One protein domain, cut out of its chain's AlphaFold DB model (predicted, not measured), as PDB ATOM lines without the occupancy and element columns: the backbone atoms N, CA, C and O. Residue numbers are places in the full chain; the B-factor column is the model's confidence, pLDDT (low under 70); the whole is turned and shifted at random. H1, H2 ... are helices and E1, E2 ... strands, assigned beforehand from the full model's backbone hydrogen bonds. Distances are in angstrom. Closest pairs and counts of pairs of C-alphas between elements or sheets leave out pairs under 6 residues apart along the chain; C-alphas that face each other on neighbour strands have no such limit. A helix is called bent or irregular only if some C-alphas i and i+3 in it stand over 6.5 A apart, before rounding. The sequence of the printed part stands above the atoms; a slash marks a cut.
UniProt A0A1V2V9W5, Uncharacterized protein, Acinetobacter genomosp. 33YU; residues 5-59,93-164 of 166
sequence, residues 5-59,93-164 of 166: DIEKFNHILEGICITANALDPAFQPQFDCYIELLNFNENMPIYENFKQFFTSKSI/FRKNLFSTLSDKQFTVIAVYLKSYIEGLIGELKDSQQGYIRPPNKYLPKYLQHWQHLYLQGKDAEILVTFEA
ATOM      1  N   ASP A   5     -17.645  27.609  19.773       82.50
ATOM      2  CA  ASP A   5     -19.075  27.654  20.091       82.50
ATOM      3  C   ASP A   5     -19.484  26.467  20.974       82.50
ATOM      4  O   ASP A   5     -20.252  25.580  20.597       82.50
ATOM      5  N   ILE A   6     -18.878  26.420  22.158       83.38
ATOM      6  CA  ILE A   6     -19.034  25.335  23.133       83.38
ATOM      7  C   ILE A   6     -20.475  25.215  23.587       83.38
ATOM      8  O   ILE A   6     -20.948  24.106  23.796       83.38
ATOM      9  N   GLU A   7     -21.188  26.333  23.704       83.38
ATOM     10  CA  GLU A   7     -22.594  26.335  24.101       83.38
ATOM     11  C   GLU A   7     -23.460  25.579  23.090       83.38
ATOM     12  O   GLU A   7     -24.252  24.720  23.483       83.38
ATOM     13  N   LYS A   8     -23.260  25.807  21.784       85.50
ATOM     14  CA  LYS A   8     -23.961  25.027  20.754       85.50
ATOM     15  C   LYS A   8     -23.585  23.556  20.797       85.50
ATOM     16  O   LYS A   8     -24.458  22.705  20.639       85.50
ATOM     17  N   PHE A   9     -22.308  23.244  21.011       87.38
ATOM     18  CA  PHE A   9     -21.884  21.852  21.091       87.38
ATOM     19  C   PHE A   9     -22.458  21.152  22.331       87.38
ATOM     20  O   PHE A   9     -22.951  20.032  22.223       87.38
ATOM     21  N   ASN A  10     -22.468  21.819  23.486       85.06
ATOM     22  CA  ASN A  10     -23.115  21.326  24.701       85.06
ATOM     23  C   ASN A  10     -24.594  21.032  24.444       85.06
ATOM     24  O   ASN A  10     -25.056  19.958  24.806       85.06
ATOM     25  N   HIS A  11     -25.310  21.913  23.741       85.56
ATOM     26  CA  HIS A  11     -26.710  21.669  23.391       85.56
ATOM     27  C   HIS A  11     -26.901  20.449  22.470       85.56
ATOM     28  O   HIS A  11     -27.846  19.676  22.630       85.56
ATOM     29  N   ILE A  12     -25.985  20.228  21.517       87.50
ATOM     30  CA  ILE A  12     -25.996  19.028  20.665       87.50
ATOM     31  C   ILE A  12     -25.771  17.766  21.507       87.50
ATOM     32  O   ILE A  12     -26.510  16.790  21.353       87.50
ATOM     33  N   LEU A  13     -24.772  17.777  22.395       87.00
ATOM     34  CA  LEU A  13     -24.509  16.651  23.291       87.00
ATOM     35  C   LEU A  13     -25.671  16.388  24.243       87.00
ATOM     36  O   LEU A  13     -26.006  15.230  24.465       87.00
ATOM     37  N   GLU A  14     -26.318  17.434  24.748       83.81
ATOM     38  CA  GLU A  14     -27.486  17.322  25.617       83.81
ATOM     39  C   GLU A  14     -28.632  16.606  24.894       83.81
ATOM     40  O   GLU A  14     -29.169  15.621  25.401       83.81
ATOM     41  N   GLY A  15     -28.944  17.010  23.658       84.88
ATOM     42  CA  GLY A  15     -29.933  16.313  22.830       84.88
ATOM     43  C   GLY A  15     -29.567  14.844  22.570       84.88
ATOM     44  O   GLY A  15     -30.433  13.963  22.588       84.88
ATOM     45  N   ILE A  16     -28.277  14.562  22.380       85.06
ATOM     46  CA  ILE A  16     -27.730  13.210  22.224       85.06
ATOM     47  C   ILE A  16     -27.907  12.378  23.502       85.06
ATOM     48  O   ILE A  16     -28.389  11.250  23.414       85.06
ATOM     49  N   CYS A  17     -27.600  12.930  24.677       82.31
ATOM     50  CA  CYS A  17     -27.801  12.292  25.980       82.31
ATOM     51  C   CYS A  17     -29.273  12.007  26.259       82.31
ATOM     52  O   CYS A  17     -29.622  10.902  26.663       82.31
ATOM     53  N   ILE A  18     -30.152  12.978  26.002       81.88
ATOM     54  CA  ILE A  18     -31.602  12.809  26.157       81.88
ATOM     55  C   ILE A  18     -32.095  11.661  25.269       81.88
ATOM     56  O   ILE A  18     -32.876  10.816  25.710       81.88
ATOM     57  N   THR A  19     -31.608  11.599  24.030       83.12
ATOM     58  CA  THR A  19     -31.960  10.527  23.093       83.12
ATOM     59  C   THR A  19     -31.426   9.173  23.564       83.12
ATOM     60  O   THR A  19     -32.166   8.194  23.545       83.12
ATOM     61  N   ALA A  20     -30.171   9.114  24.015       80.19
ATOM     62  CA  ALA A  20     -29.560   7.921  24.594       80.19
ATOM     63  C   ALA A  20     -30.372   7.386  25.781       80.19
ATOM     64  O   ALA A  20     -30.740   6.212  25.785       80.19
ATOM     65  N   ASN A  21     -30.739   8.265  26.720       77.62
ATOM     66  CA  ASN A  21     -31.585   7.924  27.860       77.62
ATOM     67  C   ASN A  21     -32.888   7.272  27.390       77.62
ATOM     68  O   ASN A  21     -33.219   6.180  27.833       77.62
ATOM     69  N   ALA A  22     -33.599   7.880  26.436       79.75
ATOM     70  CA  ALA A  22     -34.879   7.364  25.949       79.75
ATOM     71  C   ALA A  22     -34.802   5.961  25.307       79.75
ATOM     72  O   ALA A  22     -35.820   5.268  25.238       79.75
ATOM     73  N   LEU A  23     -33.625   5.536  24.837       76.38
ATOM     74  CA  LEU A  23     -33.429   4.277  24.115       76.38
ATOM     75  C   LEU A  23     -33.099   3.068  25.013       76.38
ATOM     76  O   LEU A  23     -33.132   1.946  24.507       76.38
ATOM     77  N   ASP A  24     -32.831   3.248  26.312       66.75
ATOM     78  CA  ASP A  24     -32.573   2.140  27.253       66.75
ATOM     79  C   ASP A  24     -33.439   2.233  28.525       66.75
ATOM     80  O   ASP A  24     -32.978   2.707  29.554       66.75
ATOM     81  N   PRO A  25     -34.703   1.777  28.511       58.91
ATOM     82  CA  PRO A  25     -35.606   1.883  29.662       58.91
ATOM     83  C   PRO A  25     -35.257   0.973  30.855       58.91
ATOM     84  O   PRO A  25     -35.870   1.120  31.912       58.91
ATOM     85  N   ALA A  26     -34.323   0.025  30.713       61.38
ATOM     86  CA  ALA A  26     -33.979  -0.923  31.777       61.38
ATOM     87  C   ALA A  26     -32.840  -0.419  32.683       61.38
ATOM     88  O   ALA A  26     -32.725  -0.871  33.823       61.38
ATOM     89  N   PHE A  27     -32.028   0.522  32.194       57.31
ATOM     90  CA  PHE A  27     -30.909   1.148  32.896       57.31
ATOM     91  C   PHE A  27     -30.772   2.601  32.401       57.31
ATOM     92  O   PHE A  27     -29.994   2.872  31.494       57.31
ATOM     93  N   GLN A  28     -31.517   3.554  32.982       58.25
ATOM     94  CA  GLN A  28     -31.378   4.986  32.649       58.25
ATOM     95  C   GLN A  28     -30.675   5.759  33.769       58.25
ATOM     96  O   GLN A  28     -31.348   6.476  34.515       58.25
ATOM     97  N   PRO A  29     -29.343   5.660  33.934       59.19
ATOM     98  CA  PRO A  29     -28.653   6.745  34.611       59.19
ATOM     99  C   PRO A  29     -28.870   8.021  33.788       59.19
ATOM    100  O   PRO A  29     -28.659   8.024  32.578       59.19
ATOM    101  N   GLN A  30     -29.328   9.100  34.419       69.12
ATOM    102  CA  GLN A  30     -29.502  10.366  33.708       69.12
ATOM    103  C   GLN A  30     -28.125  10.966  33.452       69.12
ATOM    104  O   GLN A  30     -27.439  11.343  34.399       69.12
ATOM    105  N   PHE A  31     -27.705  11.046  32.193       71.56
ATOM    106  CA  PHE A  31     -26.426  11.671  31.870       71.56
ATOM    107  C   PHE A  31     -26.524  13.190  31.819       71.56
ATOM    108  O   PHE A  31     -27.311  13.727  31.040       71.56
ATOM    109  N   ASP A  32     -25.644  13.854  32.556       75.88
ATOM    110  CA  ASP A  32     -25.271  15.230  32.273       75.88
ATOM    111  C   ASP A  32     -23.996  15.239  31.421       75.88
ATOM    112  O   ASP A  32     -23.064  14.468  31.666       75.88
ATOM    113  N   CYS A  33     -23.943  16.095  30.403       80.00
ATOM    114  CA  CYS A  33     -22.789  16.210  29.516       80.00
ATOM    115  C   CYS A  33     -22.281  17.644  29.439       80.00
ATOM    116  O   CYS A  33     -23.055  18.583  29.254       80.00
ATOM    117  N   TYR A  34     -20.963  17.797  29.525       81.00
ATOM    118  CA  TYR A  34     -20.319  19.103  29.543       81.00
ATOM    119  C   TYR A  34     -19.013  19.079  28.759       81.00
ATOM    120  O   TYR A  34     -18.262  18.100  28.807       81.00
ATOM    121  N   ILE A  35     -18.726  20.182  28.073       86.25
ATOM    122  CA  ILE A  35     -17.453  20.434  27.407       86.25
ATOM    123  C   ILE A  35     -16.724  21.582  28.070       86.25
ATOM    124  O   ILE A  35     -17.283  22.656  28.283       86.25
ATOM    125  N   GLU A  36     -15.438  21.355  28.298       87.56
ATOM    126  CA  GLU A  36     -14.503  22.352  28.790       87.56
ATOM    127  C   GLU A  36     -13.398  22.594  27.774       87.56
ATOM    128  O   GLU A  36     -12.822  21.645  27.235       87.56
ATOM    129  N   LEU A  37     -13.042  23.862  27.574       88.75
ATOM    130  CA  LEU A  37     -11.782  24.201  26.925       88.75
ATOM    131  C   LEU A  37     -10.620  23.926  27.859       88.75
ATOM    132  O   LEU A  37     -10.609  24.328  29.025       88.75
ATOM    133  N   LEU A  38      -9.599  23.307  27.295       89.44
ATOM    134  CA  LEU A  38      -8.332  23.092  27.949       89.44
ATOM    135  C   LEU A  38      -7.308  24.073  27.387       89.44
ATOM    136  O   LEU A  38      -7.311  24.440  26.215       89.44
ATOM    137  N   ASN A  39      -6.433  24.520  28.277       86.50
ATOM    138  CA  ASN A  39      -5.244  25.282  27.931       86.50
ATOM    139  C   ASN A  39      -4.086  24.635  28.683       86.50
ATOM    140  O   ASN A  39      -3.686  25.099  29.764       86.50
ATOM    141  N   PHE A  40      -3.690  23.459  28.197       89.62
ATOM    142  CA  PHE A  40      -2.654  22.657  28.820       89.62
ATOM    143  C   PHE A  40      -1.278  23.213  28.484       89.62
ATOM    144  O   PHE A  40      -1.015  23.741  27.409       89.62
ATOM    145  N   ASN A  41      -0.384  23.136  29.462       88.50
ATOM    146  CA  ASN A  41       1.007  23.473  29.258       88.50
ATOM    147  C   ASN A  41       1.689  22.284  28.584       88.50
ATOM    148  O   ASN A  41       1.810  21.221  29.194       88.50
ATOM    149  N   GLU A  42       2.175  22.484  27.364       86.81
ATOM    150  CA  GLU A  42       2.881  21.466  26.578       86.81
ATOM    151  C   GLU A  42       4.128  20.910  27.289       86.81
ATOM    152  O   GLU A  42       4.540  19.780  27.043       86.81
ATOM    153  N   ASN A  43       4.716  21.673  28.218       92.69
ATOM    154  CA  ASN A  43       5.881  21.250  28.997       92.69
ATOM    155  C   ASN A  43       5.515  20.423  30.241       92.69
ATOM    156  O   ASN A  43       6.406  20.014  30.989       92.69
ATOM    157  N   MET A  44       4.224  20.215  30.513       91.06
ATOM    158  CA  MET A  44       3.748  19.425  31.645       91.06
ATOM    159  C   MET A  44       3.179  18.084  31.169       91.06
ATOM    160  O   MET A  44       2.458  18.035  30.171       91.06
ATOM    161  N   PRO A  45       3.428  16.982  31.901       90.12
ATOM    162  CA  PRO A  45       2.743  15.723  31.643       90.12
ATOM    163  C   PRO A  45       1.223  15.900  31.687       90.12
ATOM    164  O   PRO A  45       0.703  16.658  32.507       90.12
ATOM    165  N   ILE A  46       0.496  15.150  30.855       85.56
ATOM    166  CA  ILE A  46      -0.972  15.224  30.779       85.56
ATOM    167  C   ILE A  46      -1.645  15.029  32.150       85.56
ATOM    168  O   ILE A  46      -2.593  15.730  32.491       85.56
ATOM    169  N   TYR A  47      -1.091  14.135  32.975       86.31
ATOM    170  CA  TYR A  47      -1.536  13.891  34.347       86.31
ATOM    171  C   TYR A  47      -1.470  15.164  35.211       86.31
ATOM    172  O   TYR A  47      -2.440  15.514  35.883       86.31
ATOM    173  N   GLU A  48      -0.355  15.896  35.151       87.00
ATOM    174  CA  GLU A  48      -0.167  17.136  35.912       87.00
ATOM    175  C   GLU A  48      -1.032  18.276  35.365       87.00
ATOM    176  O   GLU A  48      -1.595  19.052  36.138       87.00
ATOM    177  N   ASN A  49      -1.215  18.336  34.044       90.25
ATOM    178  CA  ASN A  49      -2.142  19.271  33.411       90.25
ATOM    179  C   ASN A  49      -3.577  19.086  33.919       90.25
ATOM    180  O   ASN A  49      -4.210  20.055  34.346       90.25
ATOM    181  N   PHE A  50      -4.077  17.847  33.953       86.75
ATOM    182  CA  PHE A  50      -5.401  17.560  34.502       86.75
ATOM    183  C   PHE A  50      -5.491  17.893  35.991       86.75
ATOM    184  O   PHE A  50      -6.441  18.552  36.417       86.75
ATOM    185  N   LYS A  51      -4.484  17.517  36.785       81.69
ATOM    186  CA  LYS A  51      -4.426  17.866  38.209       81.69
ATOM    187  C   LYS A  51      -4.513  19.374  38.421       81.69
ATOM    188  O   LYS A  51      -5.313  19.839  39.236       81.69
ATOM    189  N   GLN A  52      -3.746  20.155  37.666       84.56
ATOM    190  CA  GLN A  52      -3.805  21.611  37.727       84.56
ATOM    191  C   GLN A  52      -5.174  22.136  37.281       84.56
ATOM    192  O   GLN A  52      -5.745  22.997  37.954       84.56
ATOM    193  N   PHE A  53      -5.718  21.627  36.176       85.56
ATOM    194  CA  PHE A  53      -7.014  22.047  35.651       85.56
ATOM    195  C   PHE A  53      -8.122  21.872  36.693       85.56
ATOM    196  O   PHE A  53      -8.750  22.857  37.078       85.56
ATOM    197  N   PHE A  54      -8.291  20.669  37.244       79.06
ATOM    198  CA  PHE A  54      -9.358  20.381  38.208       79.06
ATOM    199  C   PHE A  54      -9.176  21.059  39.567       79.06
ATOM    200  O   PHE A  54     -10.158  21.381  40.232       79.06
ATOM    201  N   THR A  55      -7.941  21.334  39.990       74.94
ATOM    202  CA  THR A  55      -7.697  22.036  41.262       74.94
ATOM    203  C   THR A  55      -7.871  23.550  41.153       74.94
ATOM    204  O   THR A  55      -8.320  24.195  42.107       74.94
ATOM    205  N   SER A  56      -7.513  24.149  40.015       73.75
ATOM    206  CA  SER A  56      -7.308  25.601  39.936       73.75
ATOM    207  C   SER A  56      -8.120  26.334  38.874       73.75
ATOM    208  O   SER A  56      -8.392  27.517  39.068       73.75
ATOM    209  N   LYS A  57      -8.518  25.666  37.789       72.25
ATOM    210  CA  LYS A  57      -9.058  26.328  36.589       72.25
ATOM    211  C   LYS A  57     -10.449  25.854  36.189       72.25
ATOM    212  O   LYS A  57     -11.145  26.576  35.489       72.25
ATOM    213  N   SER A  58     -10.842  24.658  36.613       72.00
ATOM    214  CA  SER A  58     -12.116  24.074  36.228       72.00
ATOM    215  C   SER A  58     -13.281  24.860  36.831       72.00
ATOM    216  O   SER A  58     -13.282  25.181  38.026       72.00
ATOM    217  N   ILE A  59     -14.310  25.109  36.014       64.38
ATOM    218  CA  ILE A  59     -15.581  25.699  36.463       64.38
ATOM    219  C   ILE A  59     -16.319  24.780  37.464       64.38
ATOM    220  O   ILE A  59     -17.266  25.194  38.134       64.38
ATOM    221  N   PHE A  93     -18.283   7.029  22.871       89.81
ATOM    222  CA  PHE A  93     -19.705   7.352  22.714       89.81
ATOM    223  C   PHE A  93     -20.569   6.095  22.645       89.81
ATOM    224  O   PHE A  93     -21.615   6.021  23.292       89.81
ATOM    225  N   ARG A  94     -20.111   5.073  21.914       89.19
ATOM    226  CA  ARG A  94     -20.832   3.806  21.807       89.19
ATOM    227  C   ARG A  94     -20.978   3.135  23.163       89.19
ATOM    228  O   ARG A  94     -22.066   2.700  23.511       89.19
ATOM    229  N   LYS A  95     -19.898   3.051  23.937       86.38
ATOM    230  CA  LYS A  95     -19.915   2.366  25.228       86.38
ATOM    231  C   LYS A  95     -20.767   3.094  26.266       86.38
ATOM    232  O   LYS A  95     -21.448   2.424  27.035       86.38
ATOM    233  N   ASN A  96     -20.691   4.424  26.313       81.69
ATOM    234  CA  ASN A  96     -21.283   5.195  27.406       81.69
ATOM    235  C   ASN A  96     -22.715   5.664  27.134       81.69
ATOM    236  O   ASN A  96     -23.486   5.747  28.079       81.69
ATOM    237  N   LEU A  97     -23.080   5.946  25.878       83.00
ATOM    238  CA  LEU A  97     -24.404   6.490  25.537       83.00
ATOM    239  C   LEU A  97     -25.238   5.560  24.654       83.00
ATOM    240  O   LEU A  97     -26.460   5.611  24.682       83.00
ATOM    241  N   PHE A  98     -24.600   4.718  23.839       86.12
ATOM    242  CA  PHE A  98     -25.282   4.034  22.735       86.12
ATOM    243  C   PHE A  98     -24.962   2.541  22.652       86.12
ATOM    244  O   PHE A  98     -24.821   1.983  21.561       86.12
ATOM    245  N   SER A  99     -24.852   1.878  23.803       84.06
ATOM    246  CA  SER A  99     -24.459   0.465  23.894       84.06
ATOM    247  C   SER A  99     -25.450  -0.476  23.197       84.06
ATOM    248  O   SER A  99     -25.068  -1.563  22.762       84.06
ATOM    249  N   THR A 100     -26.703  -0.040  23.049       83.25
ATOM    250  CA  THR A 100     -27.816  -0.792  22.458       83.25
ATOM    251  C   THR A 100     -28.017  -0.540  20.961       83.25
ATOM    252  O   THR A 100     -28.785  -1.258  20.320       83.25
ATOM    253  N   LEU A 101     -27.334   0.450  20.370       86.50
ATOM    254  CA  LEU A 101     -27.481   0.762  18.947       86.50
ATOM    255  C   LEU A 101     -26.768  -0.259  18.050       86.50
ATOM    256  O   LEU A 101     -25.662  -0.725  18.336       86.50
ATOM    257  N   SER A 102     -27.378  -0.541  16.896       90.06
ATOM    258  CA  SER A 102     -26.707  -1.270  15.814       90.06
ATOM    259  C   SER A 102     -25.590  -0.435  15.179       90.06
ATOM    260  O   SER A 102     -25.633   0.797  15.208       90.06
ATOM    261  N   ASP A 103     -24.633  -1.097  14.519       90.62
ATOM    262  CA  ASP A 103     -23.514  -0.416  13.849       90.62
ATOM    263  C   ASP A 103     -24.003   0.650  12.857       90.62
ATOM    264  O   ASP A 103     -23.515   1.773  12.862       90.62
ATOM    265  N   LYS A 104     -25.038   0.346  12.059       91.94
ATOM    266  CA  LYS A 104     -25.598   1.298  11.084       91.94
ATOM    267  C   LYS A 104     -26.178   2.548  11.745       91.94
ATOM    268  O   LYS A 104     -26.003   3.640  11.214       91.94
ATOM    269  N   GLN A 105     -26.881   2.392  12.868       89.06
ATOM    270  CA  GLN A 105     -27.452   3.522  13.607       89.06
ATOM    271  C   GLN A 105     -26.346   4.370  14.237       89.06
ATOM    272  O   GLN A 105     -26.379   5.594  14.139       89.06
ATOM    273  N   PHE A 106     -25.344   3.718  14.831       91.19
ATOM    274  CA  PHE A 106     -24.234   4.411  15.467       91.19
ATOM    275  C   PHE A 106     -23.374   5.188  14.458       91.19
ATOM    276  O   PHE A 106     -23.043   6.341  14.718       91.19
ATOM    277  N   THR A 107     -23.092   4.625  13.275       91.81
ATOM    278  CA  THR A 107     -22.303   5.299  12.227       91.81
ATOM    279  C   THR A 107     -22.874   6.664  11.846       91.81
ATOM    280  O   THR A 107     -22.117   7.606  11.627       91.81
ATOM    281  N   VAL A 108     -24.202   6.801  11.790       89.25
ATOM    282  CA  VAL A 108     -24.843   8.087  11.478       89.25
ATOM    283  C   VAL A 108     -24.495   9.131  12.544       89.25
ATOM    284  O   VAL A 108     -24.065  10.228  12.203       89.25
ATOM    285  N   ILE A 109     -24.616   8.777  13.825       87.50
ATOM    286  CA  ILE A 109     -24.316   9.667  14.958       87.50
ATOM    287  C   ILE A 109     -22.822  10.018  14.992       87.50
ATOM    288  O   ILE A 109     -22.468  11.187  15.144       87.50
ATOM    289  N   ALA A 110     -21.954   9.023  14.796       90.38
ATOM    290  CA  ALA A 110     -20.503   9.181  14.817       90.38
ATOM    291  C   ALA A 110     -20.003  10.182  13.762       90.38
ATOM    292  O   ALA A 110     -19.199  11.061  14.068       90.38
ATOM    293  N   VAL A 111     -20.532  10.117  12.533       89.75
ATOM    294  CA  VAL A 111     -20.169  11.052  11.452       89.75
ATOM    295  C   VAL A 111     -20.551  12.494  11.804       89.75
ATOM    296  O   VAL A 111     -19.750  13.411  11.591       89.75
ATOM    297  N   TYR A 112     -21.744  12.707  12.369       88.06
ATOM    298  CA  TYR A 112     -22.178  14.040  12.795       88.06
ATOM    299  C   TYR A 112     -21.320  14.577  13.941       88.06
ATOM    300  O   TYR A 112     -20.814  15.694  13.847       88.06
ATOM    301  N   LEU A 113     -21.106  13.777  14.992       88.69
ATOM    302  CA  LEU A 113     -20.267  14.149  16.132       88.69
ATOM    303  C   LEU A 113     -18.850  14.508  15.697       88.69
ATOM    304  O   LEU A 113     -18.351  15.563  16.076       88.69
ATOM    305  N   LYS A 114     -18.224  13.677  14.858       90.62
ATOM    306  CA  LYS A 114     -16.877  13.943  14.349       90.62
ATOM    307  C   LYS A 114     -16.807  15.282  13.619       90.62
ATOM    308  O   LYS A 114     -15.915  16.073  13.900       90.62
ATOM    309  N   SER A 115     -17.775  15.554  12.745       89.62
ATOM    310  CA  SER A 115     -17.832  16.810  11.988       89.62
ATOM    311  C   SER A 115     -17.956  18.027  12.909       89.62
ATOM    312  O   SER A 115     -17.271  19.028  12.706       89.62
ATOM    313  N   TYR A 116     -18.789  17.942  13.953       90.38
ATOM    314  CA  TYR A 116     -18.886  19.010  14.945       90.38
ATOM    315  C   TYR A 116     -17.594  19.166  15.757       90.38
ATOM    316  O   TYR A 116     -17.203  20.294  16.046       90.38
ATOM    317  N   ILE A 117     -16.936  18.061  16.133       91.25
ATOM    318  CA  ILE A 117     -15.690  18.089  16.913       91.25
ATOM    319  C   ILE A 117     -14.599  18.765  16.089       91.25
ATOM    320  O   ILE A 117     -13.991  19.720  16.557       91.25
ATOM    321  N   GLU A 118     -14.388  18.327  14.848       91.44
ATOM    322  CA  GLU A 118     -13.370  18.899  13.961       91.44
ATOM    323  C   GLU A 118     -13.667  20.365  13.611       91.44
ATOM    324  O   GLU A 118     -12.749  21.167  13.469       91.44
ATOM    325  N   GLY A 119     -14.945  20.756  13.550       90.25
ATOM    326  CA  GLY A 119     -15.336  22.162  13.440       90.25
ATOM    327  C   GLY A 119     -14.995  23.006  14.677       90.25
ATOM    328  O   GLY A 119     -14.854  24.222  14.557       90.25
ATOM    329  N   LEU A 120     -14.860  22.378  15.850       89.06
ATOM    330  CA  LEU A 120     -14.601  23.032  17.133       89.06
ATOM    331  C   LEU A 120     -13.106  23.154  17.448       89.06
ATOM    332  O   LEU A 120     -12.663  24.192  17.935       89.06
ATOM    333  N   ILE A 121     -12.343  22.086  17.202       91.62
ATOM    334  CA  ILE A 121     -10.926  21.983  17.592       91.62
ATOM    335  C   ILE A 121      -9.961  21.978  16.402       91.62
ATOM    336  O   ILE A 121      -8.745  21.908  16.594       91.62
ATOM    337  N   GLY A 122     -10.483  22.049  15.178       92.19
ATOM    338  CA  GLY A 122      -9.715  21.834  13.957       92.19
ATOM    339  C   GLY A 122      -9.417  20.352  13.722       92.19
ATOM    340  O   GLY A 122     -10.030  19.467  14.317       92.19
ATOM    341  N   GLU A 123      -8.446  20.075  12.849       93.38
ATOM    342  CA  GLU A 123      -8.008  18.708  12.535       93.38
ATOM    343  C   GLU A 123      -7.655  17.934  13.814       93.38
ATOM    344  O   GLU A 123      -6.803  18.371  14.596       93.38
ATOM    345  N   LEU A 124      -8.324  16.797  14.026       94.06
ATOM    346  CA  LEU A 124      -8.140  15.951  15.201       94.06
ATOM    347  C   LEU A 124      -6.751  15.299  15.175       94.06
ATOM    348  O   LEU A 124      -6.422  14.565  14.244       94.06
ATOM    349  N   LYS A 125      -5.953  15.534  16.220       95.12
ATOM    350  CA  LYS A 125      -4.578  15.026  16.346       95.12
ATOM    351  C   LYS A 125      -4.470  13.846  17.300       95.12
ATOM    352  O   LYS A 125      -3.859  12.841  16.954       95.12
ATOM    353  N   ASP A 126      -5.054  13.970  18.489       95.06
ATOM    354  CA  ASP A 126      -5.022  12.933  19.521       95.06
ATOM    355  C   ASP A 126      -6.348  12.886  20.284       95.06
ATOM    356  O   ASP A 126      -7.105  13.859  20.345       95.06
ATOM    357  N   SER A 127      -6.624  11.735  20.883       95.56
ATOM    358  CA  SER A 127      -7.721  11.581  21.822       95.56
ATOM    359  C   SER A 127      -7.420  10.504  22.847       95.56
ATOM    360  O   SER A 127      -6.849   9.457  22.526       95.56
ATOM    361  N   GLN A 128      -7.892  10.722  24.067       94.94
ATOM    362  CA  GLN A 128      -7.791   9.753  25.147       94.94
ATOM    363  C   GLN A 128      -9.113   9.684  25.889       94.94
ATOM    364  O   GLN A 128      -9.798  10.689  26.050       94.94
ATOM    365  N   GLN A 129      -9.459   8.506  26.386       92.06
ATOM    366  CA  GLN A 129     -10.667   8.307  27.170       92.06
ATOM    367  C   GLN A 129     -10.389   7.594  28.485       92.06
ATOM    368  O   GLN A 129      -9.443   6.809  28.598       92.06
ATOM    369  N   GLY A 130     -11.275   7.798  29.449       88.94
ATOM    370  CA  GLY A 130     -11.278   7.041  30.687       88.94
ATOM    371  C   GLY A 130     -12.001   7.776  31.797       88.94
ATOM    372  O   GLY A 130     -13.053   8.365  31.562       88.94
ATOM    373  N   TYR A 131     -11.467   7.709  33.011       83.19
ATOM    374  CA  TYR A 131     -12.103   8.307  34.178       83.19
ATOM    375  C   TYR A 131     -11.136   9.186  34.961       83.19
ATOM    376  O   TYR A 131      -9.919   8.961  34.991       83.19
ATOM    377  N   ILE A 132     -11.715  10.165  35.646       79.12
ATOM    378  CA  ILE A 132     -11.016  11.043  36.570       79.12
ATOM    379  C   ILE A 132     -11.727  10.934  37.906       79.12
ATOM    380  O   ILE A 132     -12.905  11.257  38.041       79.12
ATOM    381  N   ARG A 133     -11.010  10.421  38.901       75.56
ATOM    382  CA  ARG A 133     -11.551  10.202  40.237       75.56
ATOM    383  C   ARG A 133     -10.990  11.246  41.202       75.56
ATOM    384  O   ARG A 133      -9.763  11.350  41.326       75.56
ATOM    385  N   PRO A 134     -11.860  11.978  41.919       73.94
ATOM    386  CA  PRO A 134     -11.421  12.912  42.938       73.94
ATOM    387  C   PRO A 134     -10.878  12.168  44.175       73.94
ATOM    388  O   PRO A 134     -11.226  11.007  44.414       73.94
ATOM    389  N   PRO A 135     -10.051  12.836  44.995       74.25
ATOM    390  CA  PRO A 135      -9.586  12.338  46.287       74.25
ATOM    391  C   PRO A 135     -10.687  11.761  47.190       74.25
ATOM    392  O   PRO A 135     -11.804  12.273  47.227       74.25
ATOM    393  N   ASN A 136     -10.348  10.754  48.007       69.25
ATOM    394  CA  ASN A 136     -11.306  10.029  48.867       69.25
ATOM    395  C   ASN A 136     -12.129  10.911  49.819       69.25
ATOM    396  O   ASN A 136     -13.235  10.538  50.185       69.25
ATOM    397  N   LYS A 137     -11.617  12.078  50.208       67.75
ATOM    398  CA  LYS A 137     -12.326  13.060  51.045       67.75
ATOM    399  C   LYS A 137     -13.596  13.635  50.403       67.75
ATOM    400  O   LYS A 137     -14.431  14.207  51.090       67.75
ATOM    401  N   TYR A 138     -13.733  13.478  49.088       63.62
ATOM    402  CA  TYR A 138     -14.919  13.848  48.325       63.62
ATOM    403  C   TYR A 138     -15.918  12.670  48.181       63.62
ATOM    404  O   TYR A 138     -16.936  12.805  47.507       63.62
ATOM    405  N   LEU A 139     -15.654  11.520  48.826       61.56
ATOM    406  CA  LEU A 139     -16.486  10.301  48.879       61.56
ATOM    407  C   LEU A 139     -17.076  10.154  50.308       61.56
ATOM    408  O   LEU A 139     -16.417  10.580  51.253       61.56
ATOM    409  N   PRO A 140     -18.302   9.607  50.521       52.44
ATOM    410  CA  PRO A 140     -18.745   8.313  49.989       52.44
ATOM    411  C   PRO A 140     -20.105   8.297  49.264       52.44
ATOM    412  O   PRO A 140     -20.574   7.222  48.909       52.44
ATOM    413  N   LYS A 141     -20.754   9.445  49.022       51.12
ATOM    414  CA  LYS A 141     -22.080   9.489  48.361       51.12
ATOM    415  C   LYS A 141     -22.052   9.604  46.830       51.12
ATOM    416  O   LYS A 141     -23.101   9.468  46.219       51.12
ATOM    417  N   TYR A 142     -20.884   9.819  46.225       51.28
ATOM    418  CA  TYR A 142     -20.705   9.918  44.772       51.28
ATOM    419  C   TYR A 142     -19.760   8.817  44.300       51.28
ATOM    420  O   TYR A 142     -18.540   8.967  44.321       51.28
ATOM    421  N   LEU A 143     -20.317   7.667  43.934       49.34
ATOM    422  CA  LEU A 143     -19.554   6.588  43.321       49.34
ATOM    423  C   LEU A 143     -19.422   6.875  41.827       49.34
ATOM    424  O   LEU A 143     -20.396   6.793  41.118       49.34
ATOM    425  N   GLN A 144     -18.217   7.183  41.349       55.81
ATOM    426  CA  GLN A 144     -17.770   6.887  39.975       55.81
ATOM    427  C   GLN A 144     -18.778   7.095  38.827       55.81
ATOM    428  O   GLN A 144     -19.246   6.123  38.233       55.81
ATOM    429  N   HIS A 145     -19.009   8.337  38.408       61.09
ATOM    430  CA  HIS A 145     -19.861   8.566  37.239       61.09
ATOM    431  C   HIS A 145     -19.275   9.453  36.158       61.09
ATOM    432  O   HIS A 145     -19.933   9.643  35.143       61.09
ATOM    433  N   TRP A 146     -18.050   9.946  36.331       77.56
ATOM    434  CA  TRP A 146     -17.442  10.842  35.358       77.56
ATOM    435  C   TRP A 146     -16.574  10.062  34.377       77.56
ATOM    436  O   TRP A 146     -15.492   9.568  34.709       77.56
ATOM    437  N   GLN A 147     -17.104   9.898  33.171       85.62
ATOM    438  CA  GLN A 147     -16.372   9.392  32.021       85.62
ATOM    439  C   GLN A 147     -15.898  10.593  31.213       85.62
ATOM    440  O   GLN A 147     -16.679  11.502  30.933       85.62
ATOM    441  N   HIS A 148     -14.626  10.600  30.836       88.88
ATOM    442  CA  HIS A 148     -14.020  11.721  30.132       88.88
ATOM    443  C   HIS A 148     -13.449  11.280  28.798       88.88
ATOM    444  O   HIS A 148     -12.848  10.208  28.681       88.88
ATOM    445  N   LEU A 149     -13.591  12.164  27.823       93.50
ATOM    446  CA  LEU A 149     -12.977  12.090  26.514       93.50
ATOM    447  C   LEU A 149     -12.178  13.378  26.308       93.50
ATOM    448  O   LEU A 149     -12.730  14.463  26.140       93.50
ATOM    449  N   TYR A 150     -10.862  13.239  26.372       94.69
ATOM    450  CA  TYR A 150      -9.903  14.271  26.023       94.69
ATOM    451  C   TYR A 150      -9.695  14.282  24.514       94.69
ATOM    452  O   TYR A 150      -9.478  13.223  23.920       94.69
ATOM    453  N   LEU A 151      -9.728  15.471  23.920       95.19
ATOM    454  CA  LEU A 151      -9.556  15.682  22.490       95.19
ATOM    455  C   LEU A 151      -8.540  16.794  22.263       95.19
ATOM    456  O   LEU A 151      -8.703  17.904  22.771       95.19
ATOM    457  N   GLN A 152      -7.522  16.498  21.462       95.12
ATOM    458  CA  GLN A 152      -6.532  17.465  21.013       95.12
ATOM    459  C   GLN A 152      -6.688  17.677  19.515       95.12
ATOM    460  O   GLN A 152      -6.502  16.754  18.718       95.12
ATOM    461  N   GLY A 153      -7.019  18.903  19.131       94.00
ATOM    462  CA  GLY A 153      -7.075  19.327  17.744       94.00
ATOM    463  C   GLY A 153      -5.909  20.227  17.360       94.00
ATOM    464  O   GLY A 153      -4.965  20.459  18.118       94.00
ATOM    465  N   LYS A 154      -5.959  20.744  16.135       93.38
ATOM    466  CA  LYS A 154      -4.996  21.731  15.647       93.38
ATOM    467  C   LYS A 154      -5.127  23.084  16.339       93.38
ATOM    468  O   LYS A 154      -4.102  23.724  16.566       93.38
ATOM    469  N   ASP A 155      -6.354  23.478  16.648       91.62
ATOM    470  CA  ASP A 155      -6.696  24.838  17.053       91.62
ATOM    471  C   ASP A 155      -7.091  24.926  18.536       91.62
ATOM    472  O   ASP A 155      -6.980  26.001  19.129       91.62
ATOM    473  N   ALA A 156      -7.525  23.816  19.146       91.81
ATOM    474  CA  ALA A 156      -7.896  23.764  20.558       91.81
ATOM    475  C   ALA A 156      -7.776  22.361  21.173       91.81
ATOM    476  O   ALA A 156      -7.744  21.343  20.480       91.81
ATOM    477  N   GLU A 157      -7.768  22.329  22.502       93.12
ATOM    478  CA  GLU A 157      -7.888  21.124  23.319       93.12
ATOM    479  C   GLU A 157      -9.185  21.215  24.117       93.12
ATOM    480  O   GLU A 157      -9.496  22.267  24.681       93.12
ATOM    481  N   ILE A 158      -9.950  20.129  24.173       92.62
ATOM    482  CA  ILE A 158     -11.199  20.086  24.936       92.62
ATOM    483  C   ILE A 158     -11.301  18.813  25.767       92.62
ATOM    484  O   ILE A 158     -10.743  17.765  25.431       92.62
ATOM    485  N   LEU A 159     -12.057  18.909  26.854       91.81
ATOM    486  CA  LEU A 159     -12.484  17.777  27.657       91.81
ATOM    487  C   LEU A 159     -13.997  17.650  27.565       91.81
ATOM    488  O   LEU A 159     -14.717  18.530  28.029       91.81
ATOM    489  N   VAL A 160     -14.473  16.538  27.017       90.38
ATOM    490  CA  VAL A 160     -15.880  16.154  27.106       90.38
ATOM    491  C   VAL A 160     -16.051  15.278  28.336       90.38
ATOM    492  O   VAL A 160     -15.296  14.324  28.530       90.38
ATOM    493  N   THR A 161     -17.035  15.586  29.171       85.94
ATOM    494  CA  THR A 161     -17.359  14.807  30.365       85.94
ATOM    495  C   THR A 161     -18.808  14.384  30.346       85.94
ATOM    496  O   THR A 161     -19.684  15.199  30.075       85.94
ATOM    497  N   PHE A 162     -19.035  13.124  30.699       81.31
ATOM    498  CA  PHE A 162     -20.346  12.570  30.991       81.31
ATOM    499  C   PHE A 162     -20.410  12.214  32.464       81.31
ATOM    500  O   PHE A 162     -19.566  11.458  32.937       81.31
ATOM    501  N   GLU A 163     -21.407  12.744  33.162       76.62
ATOM    502  CA  GLU A 163     -21.777  12.359  34.516       76.62
ATOM    503  C   GLU A 163     -23.052  11.521  34.463       76.62
ATOM    504  O   GLU A 163     -24.121  12.025  34.150       76.62
ATOM    505  N   ALA A 164     -22.946  10.234  34.777       66.00
ATOM    506  CA  ALA A 164     -24.109   9.392  35.038       66.00
ATOM    507  C   ALA A 164     -24.716   9.722  36.417       66.00
ATOM    508  O   ALA A 164     -24.139   9.405  37.449       66.00
TER     509      ALA A 164
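What this domain is: This is residues 5 to 59 and 93 to 164 of the 166 residues of an uncharacterized protein of Acinetobacter genomosp. 33YU (UniProt A0A1V2V9W5). A twisted wall of four antiparallel strands has two long helices, H1 and H4, over one of its faces, running opposite ways. H1 covers the edge strand E1, while H4 comes close to the sheet with its residues 114 to 121; the hairpin of E2 and E3 has a long loop, of which residues 135 to 141 stick out. The printed part has 127 residues, with four named helices and four named strands in the order H1, E1, H2, H3, H4, E2, E3, E4; the sheet's order is E1, E4, E3, E2, and the class is mixed, helices and strands. The whole is compact, with a radius of gyration of the C-alphas of 15.3 A and spans of 41 by 40 by 23 A.

Where its parts are: H1, residues 6 to 23, begins with C-alpha 6 at (-19.034, 25.335, 23.133) and is 25.5 A long. E1, residues 30 to 38, is 25.4 A long. H2 is residues 46 to 57, 14.9 A; it is neither bent nor irregular, but only just: C-alphas 54 and 57 are 6.2 A apart. H3 is residues 93 to 96, 5.4 A, and H4 is residues 103 to 121, 26.0 A, ending with C-alpha 121 at (-10.926, 21.983, 17.592). E2, residues 124 to 133, is 25.9 A long and bends by 54 degrees at residue 130. E3 is residues 146 to 153, 22.1 A. E4, residues 157 to 164, is 23.2 A long and ends with C-alpha 164 at (-24.109, 9.392, 35.038).

How they stand to each other: E1 and E4 are antiparallel at 163 degrees, with N 34 and O 161 2.9 A apart, within hydrogen-bond range. E4 and E3 form a hairpin, with N 160 and O 149 at 2.8 A. E3 and E2 form another, with N 150 and O 128 at 2.8 A. E2, E3 and E4 make a meander, each strand the antiparallel neighbour of the one before. H1 and H4 on the same face of the sheet give two layers, helices over one face. H1 lies over E1 at a height over the sheet of 8.2 A and runs along the strands, at 24 degrees to E1 on the local plane; the closest C-alphas are those of Asn 10 and Tyr 34, 6.0 A. H4 lies over E3 at a height of 13.0 A, slantwise to the strands at 56 degrees on the local plane; the closest C-alphas of H4 and E3 are those of Ile 121 and Gly 153, 4.7 A. H1 and H4 are close but not clearly touching, at a shallow tilt of 15 degrees, with C-alphas 9 and 116 closest at 7.4 A. H2 and H3 only graze the sheet. Every O i to N i+4 pair is within range in H1 and H2, 13 of 15 in H4, and H3 is too short for such a pair.

The domain as a whole: The C-alphas of Pro 25 and Asn 43 are the two farthest apart, 45.8 A. Residues 60 to 92 are cut out, with 23.3 A between C-alphas 59 and 93. The link E2 to E3 is long, with 12 residues. Mean pLDDT of the printed part is 82.6; residues 24 to 30, 59, 136 to 145 and 164 are under 70.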